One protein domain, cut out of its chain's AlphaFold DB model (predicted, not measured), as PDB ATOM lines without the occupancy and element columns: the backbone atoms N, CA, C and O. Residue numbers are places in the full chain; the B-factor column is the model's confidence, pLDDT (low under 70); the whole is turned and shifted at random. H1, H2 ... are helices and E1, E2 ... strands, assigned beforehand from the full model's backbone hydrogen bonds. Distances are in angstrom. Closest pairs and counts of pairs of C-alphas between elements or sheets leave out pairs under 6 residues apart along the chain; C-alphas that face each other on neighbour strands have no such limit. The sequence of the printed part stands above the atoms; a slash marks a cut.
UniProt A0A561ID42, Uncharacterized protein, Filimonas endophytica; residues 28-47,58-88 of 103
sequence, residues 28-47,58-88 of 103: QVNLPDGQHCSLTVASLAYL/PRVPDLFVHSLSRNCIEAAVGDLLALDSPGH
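What this domain is: This is residues 28 to 47 and 58 to 88 of the 103 residues of an uncharacterized protein of Filimonas endophytica (UniProt A0A561ID42). One long strand, E2, is the spine of a small staggered sheet, with short E1 paired near its beginning and short E3 near its end; the helix H2 stands beside these strands, nearest to E3. Short H1 follows E2, and residues 82 to 88 stick out. The printed part has 51 residues with three named strands and two named helices, in the order E1, E2, H1, E3, H2; the sheet, E1, E2, E3, is mixed, and the class is mixed, helices and strands. It is only just loose, close to compact, with a radius of gyration of the C-alphas of 11.8 A and spans of 33 by 22 by 22 A.

How they stand to each other: Start at E1, residues 28 to 30, an edge strand that forms an antiparallel hairpin with E2, residues 36 to 43; look for N 29 and O 37, 2.8 A apart. Farther along E2, residues 41 to 43 pair parallel with E3, residues 63 to 65, where N 42 and O 63 are 2.9 A apart. H1, residues 44 to 47, only grazes the sheet. H2, residues 70 to 83, is on the sheet at its level, with a height of 1.1 A; its closest C-alphas to E3 are those of Ile 73 and Val 65, 6.6 A apart. In H2 every O i to N i+4 pair is within hydrogen-bond range; H1 is too short for one. H1 and H2 are apart.

Where its parts are: Find C-alpha 28 at (-8.335, -0.509, 178.632), where E1 begins its 6.4 A. E2 runs 22.1 A, H1 5.7 A and E3 6.6 A. H2 runs 20.0 A to C-alpha 83 at (-8.077, -16.786, 170.569).

The domain as a whole: The C-alphas farthest apart, of Asp 33 and Leu 47, are 34.5 A apart. Residues 48 to 57 are not printed; C-alphas 47 and 58 are 14.3 A apart across the cut. Of the links printed whole, none is long. Confidence is under 70 at residue 58 and residues 84 to 88.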
ATOM      1  N   GLN A  28      -9.355   0.162 177.839       95.00
ATOM      2  CA  GLN A  28      -8.335  -0.509 178.632       95.00
ATOM      3  C   GLN A  28      -8.915  -1.814 179.179       95.00
ATOM      4  O   GLN A  28      -9.902  -1.812 179.921       95.00
ATOM      5  N   VAL A  29      -8.294  -2.928 178.802       94.06
ATOM      6  CA  VAL A  29      -8.612  -4.270 179.290       94.06
ATOM      7  C   VAL A  29      -7.650  -4.592 180.424       94.06
ATOM      8  O   VAL A  29      -6.441  -4.605 180.208       94.06
ATOM      9  N   ASN A  30      -8.171  -4.868 181.618       93.12
ATOM     10  CA  ASN A  30      -7.361  -5.293 182.761       93.12
ATOM     11  C   ASN A  30      -7.603  -6.776 183.045       93.12
ATOM     12  O   ASN A  30      -8.750  -7.189 183.261       93.12
ATOM     13  N   LEU A  31      -6.522  -7.554 183.059       91.31
ATOM     14  CA  LEU A  31      -6.500  -8.987 183.336       91.31
ATOM     15  C   LEU A  31      -6.249  -9.262 184.835       91.31
ATOM     16  O   LEU A  31      -5.783  -8.380 185.563       91.31
ATOM     17  N   PRO A  32      -6.555 -10.472 185.341       88.12
ATOM     18  CA  PRO A  32      -6.504 -10.782 186.772       88.12
ATOM     19  C   PRO A  32      -5.076 -10.900 187.308       88.12
ATOM     20  O   PRO A  32      -4.861 -10.799 188.512       88.12
ATOM     21  N   ASP A  33      -4.107 -11.126 186.424       86.12
ATOM     22  CA  ASP A  33      -2.677 -11.201 186.728       86.12
ATOM     23  C   ASP A  33      -2.002  -9.817 186.774       86.12
ATOM     24  O   ASP A  33      -0.787  -9.721 186.940       86.12
ATOM     25  N   GLY A  34      -2.787  -8.741 186.643       87.12
ATOM     26  CA  GLY A  34      -2.309  -7.360 186.646       87.12
ATOM     27  C   GLY A  34      -1.812  -6.868 185.286       87.12
ATOM     28  O   GLY A  34      -1.472  -5.687 185.163       87.12
ATOM     29  N   GLN A  35      -1.795  -7.721 184.255       88.56
ATOM     30  CA  GLN A  35      -1.532  -7.271 182.892       88.56
ATOM     31  C   GLN A  35      -2.691  -6.411 182.381       88.56
ATOM     32  O   GLN A  35      -3.856  -6.613 182.734       88.56
ATOM     33  N   HIS A  36      -2.375  -5.445 181.526       91.38
ATOM     34  CA  HIS A  36      -3.373  -4.624 180.862       91.38
ATOM     35  C   HIS A  36      -2.981  -4.353 179.414       91.38
ATOM     36  O   HIS A  36      -1.796  -4.258 179.087       91.38
ATOM     37  N   CYS A  37      -3.981  -4.214 178.548       89.44
ATOM     38  CA  CYS A  37      -3.792  -3.770 177.173       89.44
ATOM     39  C   CYS A  37      -4.771  -2.645 176.834       89.44
ATOM     40  O   CYS A  37      -5.890  -2.595 177.345       89.44
ATOM     41  N   SER A  38      -4.326  -1.734 175.973       91.88
ATOM     42  CA  SER A  38      -5.134  -0.620 175.485       91.88
ATOM     43  C   SER A  38      -5.474  -0.847 174.021       91.88
ATOM     44  O   SER A  38      -4.584  -1.129 173.217       91.88
ATOM     45  N   LEU A  39      -6.753  -0.709 173.690       92.50
ATOM     46  CA  LEU A  39      -7.308  -0.899 172.357       92.50
ATOM     47  C   LEU A  39      -8.051   0.365 171.934       92.50
ATOM     48  O   LEU A  39      -8.842   0.914 172.700       92.50
ATOM     49  N   THR A  40      -7.849   0.802 170.700       91.62
ATOM     50  CA  THR A  40      -8.775   1.712 170.026       91.62
ATOM     51  C   THR A  40      -9.830   0.872 169.313       91.62
ATOM     52  O   THR A  40      -9.504   0.066 168.443       91.62
ATOM     53  N   VAL A  41     -11.098   1.054 169.675       91.44
ATOM     54  CA  VAL A  41     -12.224   0.268 169.160       91.44
ATOM     55  C   VAL A  41     -13.153   1.160 168.348       91.44
ATOM     56  O   VAL A  41     -13.577   2.205 168.835       91.44
ATOM     57  N   ALA A  42     -13.498   0.734 167.137       89.25
ATOM     58  CA  ALA A  42     -14.437   1.428 166.258       89.25
ATOM     59  C   ALA A  42     -15.670   0.571 165.960       89.25
ATOM     60  O   ALA A  42     -15.614  -0.658 165.992       89.25
ATOM     61  N   SER A  43     -16.791   1.212 165.639       89.31
ATOM     62  CA  SER A  43     -17.941   0.511 165.062       89.31
ATOM     63  C   SER A  43     -17.658   0.103 163.607       89.31
ATOM     64  O   SER A  43     -16.839   0.714 162.929       89.31
ATOM     65  N   LEU A  44     -18.377  -0.879 163.065       86.81
ATOM     66  CA  LEU A  44     -18.314  -1.183 161.628       86.81
ATOM     67  C   LEU A  44     -18.793  -0.006 160.769       86.81
ATOM     68  O   LEU A  44     -18.216   0.252 159.720       86.81
ATOM     69  N   ALA A  45     -19.773   0.760 161.253       83.75
ATOM     70  CA  ALA A  45     -20.245   1.973 160.590       83.75
ATOM     71  C   ALA A  45     -19.173   3.080 160.516       83.75
ATOM     72  O   ALA A  45     -19.313   4.016 159.732       83.75
ATOM     73  N   TYR A  46     -18.068   2.980 161.266       79.31
ATOM     74  CA  TYR A  46     -16.881   3.815 161.055       79.31
ATOM     75  C   TYR A  46     -16.265   3.617 159.655       79.31
ATOM     76  O   TYR A  46     -15.735   4.560 159.067       79.31
ATOM     77  N   LEU A  47     -16.353   2.407 159.089       77.56
ATOM     78  CA  LEU A  47     -15.811   2.095 157.762       77.56
ATOM     79  C   LEU A  47     -16.607   2.771 156.636       77.56
ATOM     80  O   LEU A  47     -16.017   3.191 155.641       77.56
ATOM     81  N   PRO A  58      -5.883   9.356 163.006       61.91
ATOM     82  CA  PRO A  58      -4.460   9.220 162.682       61.91
ATOM     83  C   PRO A  58      -3.948   7.779 162.816       61.91
ATOM     84  O   PRO A  58      -2.866   7.454 162.334       61.91
ATOM     85  N   ARG A  59      -4.736   6.910 163.455       71.38
ATOM     86  CA  ARG A  59      -4.447   5.499 163.668       71.38
ATOM     87  C   ARG A  59      -5.657   4.640 163.307       71.38
ATOM     88  O   ARG A  59      -6.770   4.947 163.735       71.38
ATOM     89  N   VAL A  60      -5.403   3.560 162.565       81.50
ATOM     90  CA  VAL A  60      -6.375   2.488 162.300       81.50
ATOM     91  C   VAL A  60      -6.783   1.852 163.638       81.50
ATOM     92  O   VAL A  60      -5.888   1.506 164.412       81.50
ATOM     93  N   PRO A  61      -8.088   1.709 163.930       87.75
ATOM     94  CA  PRO A  61      -8.563   1.031 165.135       87.75
ATOM     95  C   PRO A  61      -7.992  -0.386 165.268       87.75
ATOM     96  O   PRO A  61      -7.871  -1.107 164.278       87.75
ATOM     97  N   ASP A  62      -7.676  -0.795 166.495       90.56
ATOM     98  CA  ASP A  62      -7.165  -2.136 166.800       90.56
ATOM     99  C   ASP A  62      -8.278  -3.200 166.708       90.56
ATOM    100  O   ASP A  62      -8.001  -4.373 166.458       90.56
ATOM    101  N   LEU A  63      -9.540  -2.796 166.906       91.69
ATOM    102  CA  LEU A  63     -10.706  -3.680 166.872       91.69
ATOM    103  C   LEU A  63     -11.918  -2.984 166.240       91.69
ATOM    104  O   LEU A  63     -12.246  -1.848 166.579       91.69
ATOM    105  N   PHE A  64     -12.628  -3.709 165.376       91.25
ATOM    106  CA  PHE A  64     -13.922  -3.292 164.839       91.25
ATOM    107  C   PHE A  64     -15.045  -4.131 165.448       91.25
ATOM    108  O   PHE A  64     -14.979  -5.360 165.450       91.25
ATOM    109  N   VAL A  65     -16.089  -3.470 165.943       92.38
ATOM    110  CA  VAL A  65     -17.256  -4.101 166.574       92.38
ATOM    111  C   VAL A  65     -18.549  -3.657 165.901       92.38
ATOM    112  O   VAL A  65     -18.608  -2.614 165.259       92.38
ATOM    113  N   HIS A  66     -19.627  -4.421 166.058       90.50
ATOM    114  CA  HIS A  66     -20.905  -4.061 165.439       90.50
ATOM    115  C   HIS A  66     -21.481  -2.746 166.000       90.50
ATOM    116  O   HIS A  66     -21.993  -1.922 165.250       90.50
ATOM    117  N   SER A  67     -21.361  -2.519 167.313       89.19
ATOM    118  CA  SER A  67     -21.731  -1.258 167.969       89.19
ATOM    119  C   SER A  67     -20.781  -0.955 169.124       89.19
ATOM    120  O   SER A  67     -20.305  -1.876 169.782       89.19
ATOM    121  N   LEU A  68     -20.566   0.324 169.446       89.12
ATOM    122  CA  LEU A  68     -19.770   0.738 170.614       89.12
ATOM    123  C   LEU A  68     -20.515   0.571 171.952       89.12
ATOM    124  O   LEU A  68     -20.313   1.318 172.908       89.12
ATOM    125  N   SER A  69     -21.410  -0.413 172.038       89.62
ATOM    126  CA  SER A  69     -22.049  -0.772 173.297       89.62
ATOM    127  C   SER A  69     -21.089  -1.590 174.156       89.62
ATOM    128  O   SER A  69     -20.356  -2.443 173.651       89.62
ATOM    129  N   ARG A  70     -21.143  -1.391 175.478       90.06
ATOM    130  CA  ARG A  70     -20.349  -2.169 176.443       90.06
ATOM    131  C   ARG A  70     -20.456  -3.674 176.192       90.06
ATOM    132  O   ARG A  70     -19.440  -4.349 176.165       90.06
ATOM    133  N   ASN A  71     -21.664  -4.188 175.960       92.12
ATOM    134  CA  ASN A  71     -21.883  -5.617 175.732       92.12
ATOM    135  C   ASN A  71     -21.168  -6.124 174.474       92.12
ATOM    136  O   ASN A  71     -20.592  -7.208 174.501       92.12
ATOM    137  N   CYS A  72     -21.195  -5.350 173.386       92.56
ATOM    138  CA  CYS A  72     -20.548  -5.729 172.134       92.56
ATOM    139  C   CYS A  72     -19.020  -5.677 172.260       92.56
ATOM    140  O   CYS A  72     -18.345  -6.617 171.848       92.56
ATOM    141  N   ILE A  73     -18.487  -4.640 172.915       93.19
ATOM    142  CA  ILE A  73     -17.051  -4.512 173.205       93.19
ATOM    143  C   ILE A  73     -16.585  -5.649 174.125       93.19
ATOM    144  O   ILE A  73     -15.586  -6.301 173.840       93.19
ATOM    145  N   GLU A  74     -17.317  -5.935 175.206       93.75
ATOM    146  CA  GLU A  74     -16.989  -7.027 176.129       93.75
ATOM    147  C   GLU A  74     -17.022  -8.398 175.454       93.75
ATOM    148  O   GLU A  74     -16.177  -9.234 175.765       93.75
ATOM    149  N   ALA A  75     -17.986  -8.645 174.564       93.81
ATOM    150  CA  ALA A  75     -18.044  -9.891 173.806       93.81
ATOM    151  C   ALA A  75     -16.823 -10.025 172.887       93.81
ATOM    152  O   ALA A  75     -16.109 -11.018 172.973       93.81
ATOM    153  N   ALA A  76     -16.518  -8.986 172.106       93.88
ATOM    154  CA  ALA A  76     -15.400  -9.007 171.167       93.88
ATOM    155  C   ALA A  76     -14.032  -9.135 171.863       93.88
ATOM    156  O   ALA A  76     -13.175  -9.885 171.404       93.88
ATOM    157  N   VAL A  77     -13.825  -8.452 172.997       92.62
ATOM    158  CA  VAL A  77     -12.611  -8.627 173.816       92.62
ATOM    159  C   VAL A  77     -12.542 -10.043 174.393       92.62
ATOM    160  O   VAL A  77     -11.470 -10.642 174.414       92.62
ATOM    161  N   GLY A  78     -13.673 -10.598 174.836       92.56
ATOM    162  CA  GLY A  78     -13.742 -11.982 175.301       92.56
ATOM    163  C   GLY A  78     -13.332 -12.982 174.219       92.56
ATOM    164  O   GLY A  78     -12.523 -13.869 174.494       92.56
ATOM    165  N   ASP A  79     -13.828 -12.796 172.996       91.69
ATOM    166  CA  ASP A  79     -13.470 -13.620 171.840       91.69
ATOM    167  C   ASP A  79     -11.976 -13.486 171.503       91.69
ATOM    168  O   ASP A  79     -11.296 -14.492 171.305       91.69
ATOM    169  N   LEU A  80     -11.430 -12.263 171.520       89.31
ATOM    170  CA  LEU A  80     -10.003 -12.009 171.282       89.31
ATOM    171  C   LEU A  80      -9.110 -12.735 172.303       89.31
ATOM    172  O   LEU A  80      -8.146 -13.398 171.925       89.31
ATOM    173  N   LEU A  81      -9.442 -12.646 173.594       87.50
ATOM    174  CA  LEU A  81      -8.690 -13.316 174.662       87.50
ATOM    175  C   LEU A  81      -8.811 -14.846 174.586       87.50
ATOM    176  O   LEU A  81      -7.878 -15.562 174.950       87.50
ATOM    177  N   ALA A  82      -9.941 -15.363 174.098       86.31
ATOM    178  CA  ALA A  82     -10.108 -16.795 173.861       86.31
ATOM    179  C   ALA A  82      -9.212 -17.296 172.712       86.31
ATOM    180  O   ALA A  82      -8.696 -18.412 172.789       86.31
ATOM    181  N   LEU A  83      -8.980 -16.472 171.685       80.88
ATOM    182  CA  LEU A  83      -8.077 -16.786 170.569       80.88
ATOM    183  C   LEU A  83      -6.588 -16.766 170.962       80.88
ATOM    184  O   LEU A  83      -5.797 -17.481 170.353       80.88
ATOM    185  N   ASP A  84      -6.213 -15.995 171.988       65.56
ATOM    186  CA  ASP A  84      -4.838 -15.914 172.523       65.56
ATOM    187  C   ASP A  84      -4.468 -17.117 173.429       65.56
ATOM    188  O   ASP A  84      -3.336 -17.279 173.890       65.56
ATOM    189  N   SER A  85      -5.420 -18.026 173.669       56.16
ATOM    190  CA  SER A  85      -5.157 -19.316 174.321       56.16
ATOM    191  C   SER A  85      -4.324 -20.226 173.390       56.16
ATOM    192  O   SER A  85      -4.441 -20.154 172.170       56.16
ATOM    193  N   PRO A  86      -3.424 -21.061 173.936       48.59
ATOM    194  CA  PRO A  86      -2.042 -21.227 173.480       48.59
ATOM    195  C   PRO A  86      -1.907 -21.567 171.988       48.59
ATOM    196  O   PRO A  86      -2.109 -22.704 171.565       48.59
ATOM    197  N   GLY A  87      -1.479 -20.566 171.217       48.81
ATOM    198  CA  GLY A  87      -1.072 -20.713 169.820       48.81
ATOM    199  C   GLY A  87      -0.823 -19.389 169.095       48.81
ATOM    200  O   GLY A  87      -0.008 -19.359 168.175       48.81
ATOM    201  N   HIS A  88      -1.463 -18.292 169.516       48.69
ATOM    202  CA  HIS A  88      -1.433 -17.041 168.757       48.69
ATOM    203  C   HIS A  88      -1.314 -15.799 169.655       48.69
ATOM    204  O   HIS A  88      -2.309 -15.153 169.946       48.69
TER     205      HIS A  88